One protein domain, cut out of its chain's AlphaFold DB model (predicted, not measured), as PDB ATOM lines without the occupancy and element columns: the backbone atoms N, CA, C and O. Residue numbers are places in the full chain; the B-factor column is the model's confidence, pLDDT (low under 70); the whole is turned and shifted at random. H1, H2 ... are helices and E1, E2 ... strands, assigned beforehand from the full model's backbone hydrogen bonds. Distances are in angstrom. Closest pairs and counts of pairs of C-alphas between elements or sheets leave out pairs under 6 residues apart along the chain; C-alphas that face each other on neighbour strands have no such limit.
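Overview. This is residues 3 to 128 of the 133 residues of an uncharacterized protein of Crenarchaeota archaeon (UniProt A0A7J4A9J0). The model is a long two-lobed rod: one lobe is a twisted five-strand sheet with H1 and H3 over one face, the other a three-strand sheet, E5 E6 E7, with H2 over it, and H3 packs on both sheets where the lobes join. The printed part has 126 residues, with three named helices and eight named strands in the order E1 H1 E2 E3 E4 H2 E5 E6 E7 H3 E8, of the mixed class. The first sheet runs E1 E4 E3 E2 E8, mixed; the second runs E5 E6 E7, antiparallel. The whole is loose, with a radius of gyration of the C-alphas of 17.2 A and spans of 58 by 24 by 22 A.

Arrangement. Start at E1, residues 3 to 6, an edge strand parallel to E4, residues 44 to 49; N 4 and O 45 are 2.9 A apart. E2, residues 23 to 29, E3, residues 34 to 41, and E4 form a meander, each the antiparallel neighbour of the one before; look for N 25 and O 38 at 2.8 A, and N 39 and O 46 at 3.0 A. E8, residues 124 to 127, is the other edge strand, parallel to E2, with N 24 and O 124 at 2.9 A. H1, residues 9 to 17, is on this sheet at a height of 9.4 A, its closest C-alphas to E4 being Phe 12 and Tyr 48, 6.4 A. E1, H1 and E2 make a split strand-helix-strand unit, two strands running the same way with E4 and E3 between them, its crossover right-handed. H3, residues 108 to 119, is on the same face at a height of 9.5 A; the C-alphas of Ile 28 of E2 and Gly 109 are closest, 6.5 A. E5, residues 76 to 82, E6, residues 85 to 96, and E7, residues 99 to 105, form a second meander; see N 80 and O 87 at 2.9 A, and N 94 and O 101 at 2.8 A. H3 is on this sheet too, on the same face as H2, residues 67 to 72; the closest C-alphas of H2 and E6 are Val 69 and Gln 94, 6.5 A. In H1, H2 and H3 every O i to N i+4 pair is within hydrogen-bond range.

Along the chain. Find C-alpha 3 at (158.947, 199.488, 190.759), where E1 begins. E3 runs 22.6 A, E6 34.2 A from C-alpha 85 at (173.681, 220.770, 195.991), and H3 16.1 A. E8 ends at C-alpha 127, (172.680, 202.136, 203.371).

Size, cuts and confidence. The farthest C-alphas, Asn 42 and Gly 98, are 58.2 A apart. The printed part has no cut. The link from E4 to H2, residues 50 to 66, is long; within it residues 61 to 62 pair with residues 104 to 105 of E7, parallel. Residues 52 to 107 are under 70 in pLDDT, against a mean of 74.9 over the printed part.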
ATOM      1  N   TYR A   3     157.891 198.473 190.710       90.56
ATOM      2  CA  TYR A   3     158.947 199.488 190.759       90.56
ATOM      3  C   TYR A   3     158.576 200.707 189.913       90.56
ATOM      4  O   TYR A   3     158.098 200.555 188.789       90.56
ATOM      5  N   VAL A   4     158.819 201.905 190.444       93.62
ATOM      6  CA  VAL A   4     158.630 203.178 189.736       93.62
ATOM      7  C   VAL A   4     159.924 203.976 189.817       93.62
ATOM      8  O   VAL A   4     160.412 204.247 190.911       93.62
ATOM      9  N   ILE A   5     160.478 204.351 188.665       93.31
ATOM     10  CA  ILE A   5     161.705 205.152 188.582       93.31
ATOM     11  C   ILE A   5     161.324 206.625 188.439       93.31
ATOM     12  O   ILE A   5     160.513 206.976 187.584       93.31
ATOM     13  N   ILE A   6     161.921 207.474 189.271       92.19
ATOM     14  CA  ILE A   6     161.763 208.927 189.264       92.19
ATOM     15  C   ILE A   6     163.150 209.542 189.053       92.19
ATOM     16  O   ILE A   6     164.072 209.292 189.822       92.19
ATOM     17  N   GLU A   7     163.316 210.341 188.004       89.62
ATOM     18  CA  GLU A   7     164.593 211.020 187.720       89.62
ATOM     19  C   GLU A   7     164.580 212.494 188.142       89.62
ATOM     20  O   GLU A   7     165.633 213.115 188.289       89.62
ATOM     21  N   ASP A   8     163.389 213.052 188.372       89.50
ATOM     22  CA  ASP A   8     163.217 214.409 188.875       89.50
ATOM     23  C   ASP A   8     163.255 214.434 190.408       89.50
ATOM     24  O   ASP A   8     162.479 213.765 191.096       89.50
ATOM     25  N   TRP A   9     164.181 215.221 190.955       89.12
ATOM     26  CA  TRP A   9     164.377 215.306 192.400       89.12
ATOM     27  C   TRP A   9     163.172 215.913 193.120       89.12
ATOM     28  O   TRP A   9     162.766 215.407 194.164       89.12
ATOM     29  N   ASN A  10     162.560 216.959 192.560       90.31
ATOM     30  CA  ASN A  10     161.431 217.637 193.196       90.31
ATOM     31  C   ASN A  10     160.202 216.730 193.245       90.31
ATOM     32  O   ASN A  10     159.504 216.678 194.259       90.31
ATOM     33  N   GLN A  11     159.967 215.956 192.187       92.38
ATOM     34  CA  GLN A  11     158.930 214.935 192.153       92.38
ATOM     35  C   GLN A  11     159.148 213.885 193.249       92.38
ATOM     36  O   GLN A  11     158.203 213.547 193.964       92.38
ATOM     37  N   PHE A  12     160.381 213.399 193.425       92.69
ATOM     38  CA  PHE A  12     160.694 212.450 194.492       92.69
ATOM     39  C   PHE A  12     160.545 213.074 195.887       92.69
ATOM     40  O   PHE A  12     159.940 212.463 196.765       92.69
ATOM     41  N   LYS A  13     161.016 214.310 196.085       91.56
ATOM     42  CA  LYS A  13     160.903 215.039 197.358       91.56
ATOM     43  C   LYS A  13     159.440 215.255 197.759       91.56
ATOM     44  O   LYS A  13     159.057 215.000 198.899       91.56
ATOM     45  N   ASN A  14     158.590 215.633 196.806       92.69
ATOM     46  CA  ASN A  14     157.151 215.759 197.029       92.69
ATOM     47  C   ASN A  14     156.502 214.412 197.373       92.69
ATOM     48  O   ASN A  14     155.638 214.351 198.246       92.69
ATOM     49  N   LEU A  15     156.924 213.327 196.719       93.50
ATOM     50  CA  LEU A  15     156.432 211.984 197.017       93.50
ATOM     51  C   LEU A  15     156.759 211.571 198.461       93.50
ATOM     52  O   LEU A  15     155.854 211.150 199.181       93.50
ATOM     53  N   ILE A  16     158.022 211.690 198.889       92.88
ATOM     54  CA  ILE A  16     158.440 211.246 200.229       92.88
ATOM     55  C   ILE A  16     157.799 212.087 201.337       92.88
ATOM     56  O   ILE A  16     157.372 211.521 202.342       92.88
ATOM     57  N   ASN A  17     157.645 213.399 201.126       90.38
ATOM     58  CA  ASN A  17     157.042 214.314 202.100       90.38
ATOM     59  C   ASN A  17     155.542 214.065 202.299       90.38
ATOM     60  O   ASN A  17     155.033 214.228 203.404       90.38
ATOM     61  N   ASN A  18     154.843 213.631 201.248       90.62
ATOM     62  CA  ASN A  18     153.430 213.261 201.318       90.62
ATOM     63  C   ASN A  18     153.212 211.814 201.794       90.62
ATOM     64  O   ASN A  18     152.072 211.385 201.989       90.62
ATOM     65  N   SER A  19     154.285 211.038 201.963       88.69
ATOM     66  CA  SER A  19     154.208 209.650 202.400       88.69
ATOM     67  C   SER A  19     154.264 209.533 203.925       88.69
ATOM     68  O   SER A  19     154.904 210.323 204.614       88.69
ATOM     69  N   LYS A  20     153.631 208.489 204.470       87.56
ATOM     70  CA  LYS A  20     153.794 208.122 205.888       87.56
ATOM     71  C   LYS A  20     155.111 207.389 206.165       87.56
ATOM     72  O   LYS A  20     155.463 207.205 207.325       87.56
ATOM     73  N   SER A  21     155.805 206.929 205.124       89.06
ATOM     74  CA  SER A  21     157.046 206.179 205.283       89.06
ATOM     75  C   SER A  21     158.184 207.131 205.639       89.06
ATOM     76  O   SER A  21     158.358 208.173 205.012       89.06
ATOM     77  N   LYS A  22     158.954 206.764 206.663       91.56
ATOM     78  CA  LYS A  22     160.111 207.533 207.138       91.56
ATOM     79  C   LYS A  22     161.437 206.834 206.878       91.56
ATOM     80  O   LYS A  22     162.469 207.361 207.260       91.56
ATOM     81  N   VAL A  23     161.423 205.669 206.233       93.50
ATOM     82  CA  VAL A  23     162.632 204.892 205.954       93.50
ATOM     83  C   VAL A  23     162.986 205.033 204.484       93.50
ATOM     84  O   VAL A  23     162.181 204.691 203.616       93.50
ATOM     85  N   ILE A  24     164.193 205.517 204.211       94.06
ATOM     86  CA  ILE A  24     164.734 205.645 202.862       94.06
ATOM     87  C   ILE A  24     166.002 204.805 202.784       94.06
ATOM     88  O   ILE A  24     166.959 205.011 203.529       94.06
ATOM     89  N   HIS A  25     166.016 203.858 201.854       94.31
ATOM     90  CA  HIS A  25     167.227 203.135 201.506       94.31
ATOM     91  C   HIS A  25     168.028 203.945 200.496       94.31
ATOM     92  O   HIS A  25     167.449 204.538 199.585       94.31
ATOM     93  N   TYR A  26     169.348 203.962 200.624       93.44
ATOM     94  CA  TYR A  26     170.204 204.672 199.687       93.44
ATOM     95  C   TYR A  26     171.406 203.838 199.255       93.44
ATOM     96  O   TYR A  26     171.995 203.090 200.034       93.44
ATOM     97  N   LYS A  27     171.797 204.007 197.993       91.75
ATOM     98  CA  LYS A  27     173.017 203.436 197.424       91.75
ATOM     99  C   LYS A  27     173.764 204.516 196.659       91.75
ATOM    100  O   LYS A  27     173.201 205.157 195.772       91.75
ATOM    101  N   ILE A  28     175.041 204.672 196.985       87.00
ATOM    102  CA  ILE A  28     175.963 205.533 196.250       87.00
ATOM    103  C   ILE A  28     176.789 204.633 195.341       87.00
ATOM    104  O   ILE A  28     177.484 203.728 195.796       87.00
ATOM    105  N   ASP A  29     176.660 204.851 194.043       83.44
ATOM    106  CA  ASP A  29     177.477 204.222 193.021       83.44
ATOM    107  C   ASP A  29     178.614 205.187 192.690       83.44
ATOM    108  O   ASP A  29     178.447 206.110 191.889       83.44
ATOM    109  N   ASN A  30     179.741 205.008 193.385       75.94
ATOM    110  CA  ASN A  30     180.923 205.840 193.187       75.94
ATOM    111  C   ASN A  30     181.435 205.696 191.748       75.94
ATOM    112  O   ASN A  30     181.680 206.705 191.103       75.94
ATOM    113  N   GLU A  31     181.499 204.479 191.202       73.12
ATOM    114  CA  GLU A  31     182.028 204.224 189.853       73.12
ATOM    115  C   GLU A  31     181.285 205.015 188.772       73.12
ATOM    116  O   GLU A  31     181.902 205.655 187.919       73.12
ATOM    117  N   ASN A  32     179.951 205.019 188.830       76.00
ATOM    118  CA  ASN A  32     179.118 205.728 187.860       76.00
ATOM    119  C   ASN A  32     178.734 207.146 188.300       76.00
ATOM    120  O   ASN A  32     178.013 207.823 187.560       76.00
ATOM    121  N   ARG A  33     179.182 207.587 189.484       76.25
ATOM    122  CA  ARG A  33     178.823 208.867 190.118       76.25
ATOM    123  C   ARG A  33     177.309 209.066 190.157       76.25
ATOM    124  O   ARG A  33     176.772 210.061 189.670       76.25
ATOM    125  N   LYS A  34     176.605 208.064 190.687       84.06
ATOM    126  CA  LYS A  34     175.142 208.054 190.789       84.06
ATOM    127  C   LYS A  34     174.689 207.838 192.220       84.06
ATOM    128  O   LYS A  34     175.262 207.052 192.967       84.06
ATOM    129  N   LEU A  35     173.593 208.495 192.557       88.25
ATOM    130  CA  LEU A  35     172.848 208.274 193.778       88.25
ATOM    131  C   LEU A  35     171.527 207.584 193.442       88.25
ATOM    132  O   LEU A  35     170.785 208.017 192.556       88.25
ATOM    133  N   PHE A  36     171.224 206.540 194.201       91.94
ATOM    134  CA  PHE A  36     169.937 205.870 194.191       91.94
ATOM    135  C   PHE A  36     169.293 206.009 195.565       91.94
ATOM    136  O   PHE A  36     169.921 205.675 196.567       91.94
ATOM    137  N   LEU A  37     168.040 206.458 195.606       93.94
ATOM    138  CA  LEU A  37     167.219 206.451 196.818       93.94
ATOM    139  C   LEU A  37     165.989 205.595 196.574       93.94
ATOM    140  O   LEU A  37     165.393 205.665 195.504       93.94
ATOM    141  N   GLN A  38     165.609 204.790 197.552       94.31
ATOM    142  CA  GLN A  38     164.496 203.865 197.449       94.31
ATOM    143  C   GLN A  38     163.589 204.009 198.660       94.31
ATOM    144  O   GLN A  38     164.048 204.023 199.800       94.31
ATOM    145  N   ILE A  39     162.289 204.076 198.406       94.12
ATOM    146  CA  ILE A  39     161.271 204.113 199.448       94.12
ATOM    147  C   ILE A  39     160.140 203.157 199.087       94.12
ATOM    148  O   ILE A  39     159.715 203.081 197.932       94.12
ATOM    149  N   PHE A  40     159.657 202.413 200.077       92.31
ATOM    150  CA  PHE A  40     158.504 201.536 199.924       92.31
ATOM    151  C   PHE A  40     157.237 202.252 200.395       92.31
ATOM    152  O   PHE A  40     157.145 202.674 201.549       92.31
ATOM    153  N   ILE A  41     156.263 202.397 199.498       91.56
ATOM    154  CA  ILE A  41     154.979 203.050 199.770       91.56
ATOM    155  C   ILE A  41     153.876 202.179 199.163       91.56
ATOM    156  O   ILE A  41     153.868 201.931 197.960       91.56
ATOM    157  N   ASN A  42     152.931 201.720 199.989       89.19
ATOM    158  CA  ASN A  42     151.725 200.995 199.558       89.19
ATOM    159  C   ASN A  42     151.984 199.819 198.587       89.19
ATOM    160  O   ASN A  42     151.259 199.650 197.609       89.19
ATOM    161  N   GLY A  43     153.022 199.006 198.822       87.44
ATOM    162  CA  GLY A  43     153.329 197.860 197.949       87.44
ATOM    163  C   GLY A  43     154.205 198.178 196.732       87.44
ATOM    164  O   GLY A  43     154.503 197.276 195.945       87.44
ATOM    165  N   ILE A  44     154.618 199.437 196.562       91.38
ATOM    166  CA  ILE A  44     155.414 199.920 195.431       91.38
ATOM    167  C   ILE A  44     156.750 200.456 195.945       91.38
ATOM    168  O   ILE A  44     156.795 201.216 196.912       91.38
ATOM    169  N   VAL A  45     157.842 200.078 195.279       92.56
ATOM    170  CA  VAL A  45     159.164 200.667 195.506       92.56
ATOM    171  C   VAL A  45     159.361 201.814 194.525       92.56
ATOM    172  O   VAL A  45     159.417 201.613 193.310       92.56
ATOM    173  N   TYR A  46     159.486 203.022 195.057       94.31
ATOM    174  CA  TYR A  46     159.842 204.204 194.287       94.31
ATOM    175  C   TYR A  46     161.346 204.413 194.368       94.31
ATOM    176  O   TYR A  46     161.910 204.417 195.462       94.31
ATOM    177  N   ILE A  47     161.985 204.574 193.215       94.38
ATOM    178  CA  ILE A  47     163.431 204.694 193.081       94.38
ATOM    179  C   ILE A  47     163.743 206.058 192.479       94.38
ATOM    180  O   ILE A  47     163.472 206.279 191.299       94.38
ATOM    181  N   TYR A  48     164.349 206.949 193.258       93.88
ATOM    182  CA  TYR A  48     165.038 208.099 192.690       93.88
ATOM    183  C   TYR A  48     166.386 207.672 192.129       93.88
ATOM    184  O   TYR A  48     167.148 206.972 192.801       93.88
ATOM    185  N   ARG A  49     166.686 208.115 190.910       90.31
ATOM    186  CA  ARG A  49     167.983 207.921 190.262       90.31
ATOM    187  C   ARG A  49     168.530 209.272 189.831       90.31
ATOM    188  O   ARG A  49     167.951 209.912 188.955       90.31
ATOM    189  N   SER A  50     169.660 209.682 190.405       86.44
ATOM    190  CA  SER A  50     170.330 210.900 189.958       86.44
ATOM    191  C   SER A  50     170.821 210.748 188.517       86.44
ATOM    192  O   SER A  50     171.175 209.651 188.063       86.44
ATOM    193  N   LYS A  51     170.884 211.868 187.792       80.62
ATOM    194  CA  LYS A  51     171.566 211.898 186.496       80.62
ATOM    195  C   LYS A  51     173.047 211.527 186.691       80.62
ATOM    196  O   LYS A  51     173.610 211.868 187.734       80.62
ATOM    197  N   PRO A  52     173.661 210.804 185.735       68.25
ATOM    198  CA  PRO A  52     175.102 210.594 185.746       68.25
ATOM    199  C   PRO A  52     175.826 211.934 185.660       68.25
ATOM    200  O   PRO A  52     175.346 212.870 185.015       68.25
ATOM    201  N   ASP A  53     177.002 211.998 186.269       64.81
ATOM    202  CA  ASP A  53     177.898 213.132 186.093       64.81
ATOM    203  C   ASP A  53     178.352 213.261 184.625       64.81
ATOM    204  O   ASP A  53     178.600 212.256 183.953       64.81
ATOM    205  N   SER A  54     178.464 214.493 184.128       60.59
ATOM    206  CA  SER A  54     178.787 214.819 182.732       60.59
ATOM    207  C   SER A  54     180.287 214.794 182.429       60.59
ATOM    208  O   SER A  54     180.701 215.172 181.332       60.59
ATOM    209  N   ILE A  55     181.116 214.353 183.380       61.00
ATOM    210  CA  ILE A  55     182.565 214.356 183.208       61.00
ATOM    211  C   ILE A  55     182.971 213.381 182.084       61.00
ATOM    212  O   ILE A  55     182.748 212.174 182.219       61.00
ATOM    213  N   PRO A  56     183.619 213.867 181.001       54.53
ATOM    214  CA  PRO A  56     183.958 213.062 179.823       54.53
ATOM    215  C   PRO A  56     185.106 212.065 180.057       54.53
ATOM    216  O   PRO A  56     185.492 211.345 179.140       54.53
ATOM    217  N   TYR A  57     185.674 212.024 181.263       56.62
ATOM    218  CA  TYR A  57     186.812 211.173 181.592       56.62
ATOM    219  C   TYR A  57     186.342 209.892 182.296       56.62
ATOM    220  O   TYR A  57     185.703 209.938 183.352       56.62
ATOM    221  N   GLN A  58     186.681 208.744 181.702       52.66
ATOM    222  CA  GLN A  58     186.661 207.442 182.371       52.66
ATOM    223  C   GLN A  58     187.936 207.329 183.207       52.66
ATOM    224  O   GLN A  58     189.022 207.142 182.665       52.66
ATOM    225  N   CYS A  59     187.832 207.482 184.518       55.03
ATOM    226  CA  CYS A  59     188.980 207.369 185.411       55.03
ATOM    227  C   CYS A  59     188.543 206.827 186.770       55.03
ATOM    228  O   CYS A  59     187.375 206.947 187.146       55.03
ATOM    229  N   GLY A  60     189.498 206.267 187.511       51.28
ATOM    230  CA  GLY A  60     189.278 205.890 188.904       51.28
ATOM    231  C   GLY A  60     188.920 207.114 189.744       51.28
ATOM    232  O   GLY A  60     189.456 208.201 189.512       51.28
ATOM    233  N   ILE A  61     187.998 206.923 190.685       56.62
ATOM    234  CA  ILE A  61     187.692 207.902 191.725       56.62
ATOM    235  C   ILE A  61     188.510 207.529 192.946       56.62
ATOM    236  O   ILE A  61     188.433 206.398 193.423       56.62
ATOM    237  N   PHE A  62     189.293 208.485 193.424       60.22
ATOM    238  CA  PHE A  62     190.114 208.329 194.613       60.22
ATOM    239  C   PHE A  62     189.618 209.299 195.685       60.22
ATOM    240  O   PHE A  62     189.442 210.489 195.405       60.22
ATOM    241  N   ASP A  63     189.399 208.776 196.894       56.28
ATOM    242  CA  ASP A  63     188.893 209.538 198.044       56.28
ATOM    243  C   ASP A  63     189.926 210.545 198.579       56.28
ATOM    244  O   ASP A  63     189.564 211.564 199.166       56.28
ATOM    245  N   GLU A  64     191.216 210.292 198.344       57.09
ATOM    246  CA  GLU A  64     192.314 211.149 198.786       57.09
ATOM    247  C   GLU A  64     193.236 211.517 197.622       57.09
ATOM    248  O   GLU A  64     193.636 210.678 196.811       57.09
ATOM    249  N   VAL A  65     193.576 212.807 197.543       58.06
ATOM    250  CA  VAL A  65     194.566 213.313 196.588       58.06
ATOM    251  C   VAL A  65     195.957 213.038 197.141       58.06
ATOM    252  O   VAL A  65     196.315 213.597 198.180       58.06
ATOM    253  N   ASP A  66     196.748 212.255 196.412       60.47
ATOM    254  CA  ASP A  66     198.172 212.082 196.698       60.47
ATOM    255  C   ASP A  66     198.872 213.457 196.750       60.47
ATOM    256  O   ASP A  66     198.694 214.311 195.872       60.47
ATOM    257  N   GLU A  67     199.661 213.681 197.802       60.75
ATOM    258  CA  GLU A  67     200.490 214.872 198.010       60.75
ATOM    259  C   GLU A  67     201.342 215.217 196.777       60.75
ATOM    260  O   GLU A  67     201.516 216.395 196.450       60.75
ATOM    261  N   GLU A  68     201.850 214.212 196.059       56.97
ATOM    262  CA  GLU A  68     202.634 214.421 194.841       56.97
ATOM    263  C   GLU A  68     201.776 214.955 193.689       56.97
ATOM    264  O   GLU A  68     202.211 215.811 192.918       56.97
ATOM    265  N   VAL A  69     200.516 214.535 193.598       54.75
ATOM    266  CA  VAL A  69     199.599 214.956 192.531       54.75
ATOM    267  C   VAL A  69     199.110 216.387 192.746       54.75
ATOM    268  O   VAL A  69     199.014 217.146 191.773       54.75
ATOM    269  N   LYS A  70     198.917 216.803 194.009       57.44
ATOM    270  CA  LYS A  70     198.663 218.213 194.369       57.44
ATOM    271  C   LYS A  70     199.779 219.145 193.884       57.44
ATOM    272  O   LYS A  70     199.509 220.296 193.554       57.44
ATOM    273  N   LYS A  71     201.026 218.658 193.852       55.28
ATOM    274  CA  LYS A  71     202.209 219.422 193.419       55.28
ATOM    275  C   LYS A  71     202.397 219.413 191.900       55.28
ATOM    276  O   LYS A  71     202.905 220.385 191.348       55.28
ATOM    277  N   LEU A  72     202.005 218.328 191.228       49.84
ATOM    278  CA  LEU A  72     202.279 218.098 189.803       49.84
ATOM    279  C   LEU A  72     201.184 218.601 188.856       49.84
ATOM    280  O   LEU A  72     201.442 218.782 187.665       49.84
ATOM    281  N   THR A  73     199.968 218.832 189.350       50.31
ATOM    282  CA  THR A  73     198.830 219.250 188.521       50.31
ATOM    283  C   THR A  73     198.201 220.522 189.062       50.31
ATOM    284  O   THR A  73     198.177 220.744 190.265       50.31
ATOM    285  N   LYS A  74     197.690 221.377 188.169       53.47
ATOM    286  CA  LYS A  74     196.723 222.415 188.542       53.47
ATOM    287  C   LYS A  74     195.344 221.758 188.470       53.47
ATOM    288  O   LYS A  74     194.802 221.705 187.364       53.47
ATOM    289  N   PRO A  75     194.813 221.177 189.563       54.22
ATOM    290  CA  PRO A  75     193.528 220.509 189.504       54.22
ATOM    291  C   PRO A  75     192.459 221.504 189.055       54.22
ATOM    292  O   PRO A  75     192.366 222.614 189.582       54.22
ATOM    293  N   VAL A  76     191.667 221.120 188.056       56.88
ATOM    294  CA  VAL A  76     190.529 221.928 187.617       56.88
ATOM    295  C   VAL A  76     189.348 221.554 188.497       56.88
ATOM    296  O   VAL A  76     188.940 220.392 188.531       56.88
ATOM    297  N   ALA A  77     188.817 222.540 189.219       58.34
ATOM    298  CA  ALA A  77     187.587 222.384 189.974       58.34
ATOM    299  C   ALA A  77     186.405 222.357 188.997       58.34
ATOM    300  O   ALA A  77     186.104 223.360 188.350       58.34
ATOM    301  N   ILE A  78     185.739 221.212 188.886       59.88
ATOM    302  CA  ILE A  78     184.474 221.085 188.157       59.88
ATOM    303  C   ILE A  78     183.358 221.028 189.183       59.88
ATOM    304  O   ILE A  78     183.515 220.404 190.226       59.88
ATOM    305  N   SER A  79     182.231 221.670 188.899       56.09
ATOM    306  CA  SER A  79     181.070 221.611 189.773       56.09
ATOM    307  C   SER A  79     179.875 220.964 189.100       56.09
ATOM    308  O   SER A  79     179.526 221.366 187.992       56.09
ATOM    309  N   ASN A  80     179.213 220.048 189.797       64.88
ATOM    310  CA  ASN A  80     177.944 219.461 189.378       64.88
ATOM    311  C   ASN A  80     176.871 219.694 190.447       64.88
ATOM    312  O   ASN A  80     177.206 220.000 191.585       64.88
ATOM    313  N   GLU A  81     175.598 219.548 190.103       62.88
ATOM    314  CA  GLU A  81     174.486 219.635 191.039       62.88
ATOM    315  C   GLU A  81     173.817 218.267 191.192       62.88
ATOM    316  O   GLU A  81     173.271 217.714 190.238       62.88
ATOM    317  N   ILE A  82     173.844 217.713 192.402       65.00
ATOM    318  CA  ILE A  82     173.064 216.523 192.753       65.00
ATOM    319  C   ILE A  82     172.171 216.905 193.919       65.00
ATOM    320  O   ILE A  82     172.625 217.580 194.838       65.00
ATOM    321  N   ILE A  83     170.893 216.517 193.853       65.44
ATOM    322  CA  ILE A  83     169.865 216.847 194.856       65.44
ATOM    323  C   ILE A  83     169.802 218.347 195.222       65.44
ATOM    324  O   ILE A  83     169.511 218.701 196.360       65.44
ATOM    325  N   GLY A  84     170.082 219.248 194.270       59.03
ATOM    326  CA  GLY A  84     170.095 220.698 194.517       59.03
ATOM    327  C   GLY A  84     171.370 221.232 195.186       59.03
ATOM    328  O   GLY A  84     171.418 222.399 195.575       59.03
ATOM    329  N   LYS A  85     172.406 220.398 195.362       60.62
ATOM    330  CA  LYS A  85     173.681 220.770 195.991       60.62
ATOM    331  C   LYS A  85     174.833 220.702 195.002       60.62
ATOM    332  O   LYS A  85     174.987 219.727 194.270       60.62
ATOM    333  N   LYS A  86     175.676 221.736 195.039       61.69
ATOM    334  CA  LYS A  86     176.881 221.851 194.221       61.69
ATOM    335  C   LYS A  86     177.992 220.953 194.783       61.69
ATOM    336  O   LYS A  86     178.508 221.222 195.861       61.69
ATOM    337  N   ILE A  87     178.372 219.921 194.045       61.03
ATOM    338  CA  ILE A  87     179.495 219.022 194.329       61.03
ATOM    339  C   ILE A  87     180.696 219.499 193.526       61.03
ATOM    340  O   ILE A  87     180.557 219.744 192.329       61.03
ATOM    341  N   THR A  88     181.856 219.633 194.169       59.16
ATOM    342  CA  THR A  88     183.100 220.054 193.510       59.16
ATOM    343  C   THR A  88     184.037 218.861 193.342       59.16
ATOM    344  O   THR A  88     184.304 218.144 194.297       59.16
ATOM    345  N   TYR A  89     184.559 218.666 192.137       61.72
ATOM    346  CA  TYR A  89     185.486 217.596 191.770       61.72
ATOM    347  C   TYR A  89     186.853 218.196 191.450       61.72
ATOM    348  O   TYR A  89     186.918 219.208 190.750       61.72
ATOM    349  N   LEU A  90     187.937 217.568 191.911       58.91
ATOM    350  CA  LEU A  90     189.299 217.939 191.528       58.91
ATOM    351  C   LEU A  90     189.787 216.995 190.428       58.91
ATOM    352  O   LEU A  90     190.061 215.820 190.664       58.91
ATOM    353  N   VAL A  91     189.912 217.514 189.209       58.69
ATOM    354  CA  VAL A  91     190.416 216.741 188.068       58.69
ATOM    355  C   VAL A  91     191.902 217.026 187.874       58.69
ATOM    356  O   VAL A  91     192.272 218.164 187.588       58.69
ATOM    357  N   GLY A  92     192.752 216.006 188.024       55.97
ATOM    358  CA  GLY A  92     194.199 216.079 187.802       55.97
ATOM    359  C   GLY A  92     194.679 215.093 186.731       55.97
ATOM    360  O   GLY A  92     193.943 214.211 186.297       55.97
ATOM    361  N   ALA A  93     195.928 215.231 186.285       58.59
ATOM    362  CA  ALA A  93     196.591 214.270 185.404       58.59
ATOM    363  C   ALA A  93     197.940 213.826 185.983       58.59
ATOM    364  O   ALA A  93     198.877 214.617 186.059       58.59
ATOM    365  N   GLN A  94     198.082 212.560 186.365       57.62
ATOM    366  CA  GLN A  94     199.375 212.021 186.765       57.62
ATOM    367  C   GLN A  94     200.158 211.580 185.524       57.62
ATOM    368  O   GLN A  94     199.642 210.868 184.661       57.62
ATOM    369  N   LYS A  95     201.426 211.988 185.421       52.97
ATOM    370  CA  LYS A  95     202.312 211.518 184.352       52.97
ATOM    371  C   LYS A  95     203.032 210.251 184.806       52.97
ATOM    372  O   LYS A  95     204.000 210.326 185.557       52.97
ATOM    373  N   ILE A  96     202.587 209.087 184.341       57.84
ATOM    374  CA  ILE A  96     203.213 207.796 184.657       57.84
ATOM    375  C   ILE A  96     204.019 207.340 183.439       57.84
ATOM    376  O   ILE A  96     203.474 207.158 182.353       57.84
ATOM    377  N   ARG A  97     205.340 207.164 183.603       55.00
ATOM    378  CA  ARG A  97     206.258 206.649 182.558       55.00
ATOM    379  C   ARG A  97     206.154 207.367 181.198       55.00
ATOM    380  O   ARG A  97     206.254 206.740 180.151       55.00
ATOM    381  N   GLY A  98     205.947 208.684 181.208       55.09
ATOM    382  CA  GLY A  98     205.848 209.486 179.982       55.09
ATOM    383  C   GLY A  98     204.432 209.653 179.419       55.09
ATOM    384  O   GLY A  98     204.243 210.526 178.576       55.09
ATOM    385  N   PHE A  99     203.439 208.917 179.927       52.88
ATOM    386  CA  PHE A  99     202.034 209.032 179.530       52.88
ATOM    387  C   PHE A  99     201.253 209.910 180.507       52.88
ATOM    388  O   PHE A  99     201.433 209.801 181.718       52.88
ATOM    389  N   ASN A 100     200.366 210.761 179.988       57.66
ATOM    390  CA  ASN A 100     199.430 211.529 180.809       57.66
ATOM    391  C   ASN A 100     198.210 210.655 181.120       57.66
ATOM    392  O   ASN A 100     197.459 210.307 180.209       57.66
ATOM    393  N   MET A 101     198.006 210.316 182.389       59.53
ATOM    394  CA  MET A 101     196.829 209.600 182.871       59.53
ATOM    395  C   MET A 101     195.959 210.565 183.667       59.53
ATOM    396  O   MET A 101     196.423 211.165 184.629       59.53
ATOM    397  N   TRP A 102     194.709 210.753 183.254       58.75
ATOM    398  CA  TRP A 102     193.772 211.623 183.963       58.75
ATOM    399  C   TRP A 102     193.187 210.884 185.171       58.75
ATOM    400  O   TRP A 102     192.635 209.794 185.025       58.75
ATOM    401  N   CYS A 103     193.308 211.480 186.352       60.44
ATOM    402  CA  CYS A 103     192.792 210.975 187.620       60.44
ATOM    403  C   CYS A 103     191.805 212.005 188.180       60.44
ATOM    404  O   CYS A 103     192.144 213.182 188.321       60.44
ATOM    405  N   ILE A 104     190.584 211.579 188.502       61.22
ATOM    406  CA  ILE A 104     189.629 212.435 189.209       61.22
ATOM    407  C   ILE A 104     189.688 212.065 190.676       61.22
ATOM    408  O   ILE A 104     189.388 210.940 191.070       61.22
ATOM    409  N   TYR A 105     190.048 213.049 191.479       64.81
ATOM    410  CA  TYR A 105     189.943 212.960 192.918       64.81
ATOM    411  C   TYR A 105     188.626 213.596 193.314       64.81
ATOM    412  O   TYR A 105     188.319 214.735 192.942       64.81
ATOM    413  N   SER A 106     187.807 212.835 194.023       61.84
ATOM    414  CA  SER A 106     186.490 213.300 194.408       61.84
ATOM    415  C   SER A 106     186.086 212.674 195.718       61.84
ATOM    416  O   SER A 106     186.030 211.458 195.844       61.84
ATOM    417  N   ASP A 107     185.698 213.528 196.652       64.06
ATOM    418  CA  ASP A 107     185.023 213.152 197.886       64.06
ATOM    419  C   ASP A 107     183.527 212.855 197.656       64.06
ATOM    420  O   ASP A 107     182.719 212.987 198.575       64.06
ATOM    421  N   PHE A 108     183.142 212.451 196.435       71.25
ATOM    422  CA  PHE A 108     181.761 212.278 195.975       71.25
ATOM    423  C   PHE A 108     180.884 211.563 196.999       71.25
ATOM    424  O   PHE A 108     179.846 212.083 197.403       71.25
ATOM    425  N   GLY A 109     181.312 210.381 197.450       73.62
ATOM    426  CA  GLY A 109     180.546 209.585 198.400       73.62
ATOM    427  C   GLY A 109     180.362 210.292 199.741       73.62
ATOM    428  O   GLY A 109     179.260 210.282 200.287       73.62
ATOM    429  N   LYS A 110     181.404 210.960 200.246       74.06
ATOM    430  CA  LYS A 110     181.353 211.725 201.499       74.06
ATOM    431  C   LYS A 110     180.420 212.929 201.371       74.06
ATOM    432  O   LYS A 110     179.522 213.087 202.195       74.06
ATOM    433  N   THR A 111     180.580 213.712 200.308       73.94
ATOM    434  CA  THR A 111     179.765 214.895 200.014       73.94
ATOM    435  C   THR A 111     178.294 214.528 199.829       73.94
ATOM    436  O   THR A 111     177.414 215.181 200.389       73.94
ATOM    437  N   ILE A 112     177.999 213.442 199.107       79.31
ATOM    438  CA  ILE A 112     176.632 212.933 198.952       79.31
ATOM    439  C   ILE A 112     176.060 212.457 200.288       79.31
ATOM    440  O   ILE A 112     174.920 212.799 200.595       79.31
ATOM    441  N   LYS A 113     176.817 211.700 201.096       83.69
ATOM    442  CA  LYS A 113     176.352 211.255 202.424       83.69
ATOM    443  C   LYS A 113     176.001 212.446 203.317       83.69
ATOM    444  O   LYS A 113     174.944 212.446 203.942       83.69
ATOM    445  N   GLU A 114     176.842 213.476 203.343       82.31
ATOM    446  CA  GLU A 114     176.579 214.702 204.102       82.31
ATOM    447  C   GLU A 114     175.335 215.442 203.585       82.31
ATOM    448  O   GLU A 114     174.460 215.820 204.366       82.31
ATOM    449  N   ALA A 115     175.206 215.591 202.265       83.69
ATOM    450  CA  ALA A 115     174.047 216.231 201.655       83.69
ATOM    451  C   ALA A 115     172.738 215.472 201.944       83.69
ATOM    452  O   ALA A 115     171.727 216.103 202.245       83.69
ATOM    453  N   LEU A 116     172.760 214.134 201.915       87.44
ATOM    454  CA  LEU A 116     171.611 213.298 202.265       87.44
ATOM    455  C   LEU A 116     171.197 213.462 203.724       87.44
ATOM    456  O   LEU A 116     170.013 213.656 203.985       87.44
ATOM    457  N   ASN A 117     172.153 213.424 204.656       86.38
ATOM    458  CA  ASN A 117     171.868 213.617 206.079       86.38
ATOM    459  C   ASN A 117     171.218 214.980 206.354       86.38
ATOM    460  O   ASN A 117     170.346 215.078 207.211       86.38
ATOM    461  N   ASN A 118     171.608 216.016 205.609       86.25
ATOM    462  CA  ASN A 118     171.034 217.352 205.747       86.25
ATOM    463  C   ASN A 118     169.640 217.473 205.105       86.25
ATOM    464  O   ASN A 118     168.719 217.990 205.728       86.25
ATOM    465  N   GLU A 119     169.466 217.015 203.861       85.12
ATOM    466  CA  GLU A 119     168.198 217.153 203.123       85.12
ATOM    467  C   GLU A 119     167.097 216.212 203.629       85.12
ATOM    468  O   GLU A 119     165.912 216.509 203.471       85.12
ATOM    469  N   LEU A 120     167.478 215.072 204.209       89.06
ATOM    470  CA  LEU A 120     166.574 214.020 204.672       89.06
ATOM    471  C   LEU A 120     166.711 213.780 206.182       89.06
ATOM    472  O   LEU A 120     166.500 212.660 206.638       89.06
ATOM    473  N   ALA A 121     167.032 214.820 206.956       88.81
ATOM    474  CA  ALA A 121     167.232 214.737 208.407       88.81
ATOM    475  C   ALA A 121     166.027 214.139 209.166       88.81
ATOM    476  O   ALA A 121     166.199 213.480 210.188       88.81
ATOM    477  N   ASP A 122     164.812 214.319 208.638       89.88
ATOM    478  CA  ASP A 122     163.569 213.776 209.205       89.88
ATOM    479  C   ASP A 122     163.304 212.300 208.838       89.88
ATOM    480  O   ASP A 122     162.246 211.751 209.169       89.88
ATOM    481  N   PHE A 123     164.219 211.661 208.105       91.75
ATOM    482  CA  PHE A 123     164.105 210.286 207.629       91.75
ATOM    483  C   PHE A 123     165.208 209.402 208.215       91.75
ATOM    484  O   PHE A 123     166.333 209.821 208.468       91.75
ATOM    485  N   ILE A 124     164.887 208.124 208.379       92.75
ATOM    486  CA  ILE A 124     165.847 207.077 208.708       92.75
ATOM    487  C   ILE A 124     166.497 206.628 207.400       92.75
ATOM    488  O   ILE A 124     165.834 206.045 206.537       92.75
ATOM    489  N   LEU A 125     167.794 206.892 207.264       92.75
ATOM    490  CA  LEU A 125     168.584 206.513 206.097       92.75
ATOM    491  C   LEU A 125     169.253 205.155 206.327       92.75
ATOM    492  O   LEU A 125     170.025 204.986 207.269       92.75
ATOM    493  N   ILE A 126     168.977 204.188 205.451       92.06
ATOM    494  CA  ILE A 126     169.579 202.851 205.490       92.06
ATOM    495  C   ILE A 126     170.470 202.674 204.262       92.06
ATOM    496  O   ILE A 126     169.995 202.726 203.129       92.06
ATOM    497  N   GLU A 127     171.763 202.441 204.472       89.56
ATOM    498  CA  GLU A 127     172.680 202.136 203.371       89.56
ATOM    499  C   GLU A 127     172.373 200.741 202.806       89.56
ATOM    500  O   GLU A 127     172.280 199.756 203.539       89.56
ATOM    501  N   GLY A 128     172.188 200.657 201.489       87.31
ATOM    502  CA  GLY A 128     171.850 199.429 200.781       87.31
ATOM    503  C   GLY A 128     170.641 199.585 199.863       87.31
ATOM    504  O   GLY A 128     170.147 200.677 199.600       87.31
TER     505      GLY A 128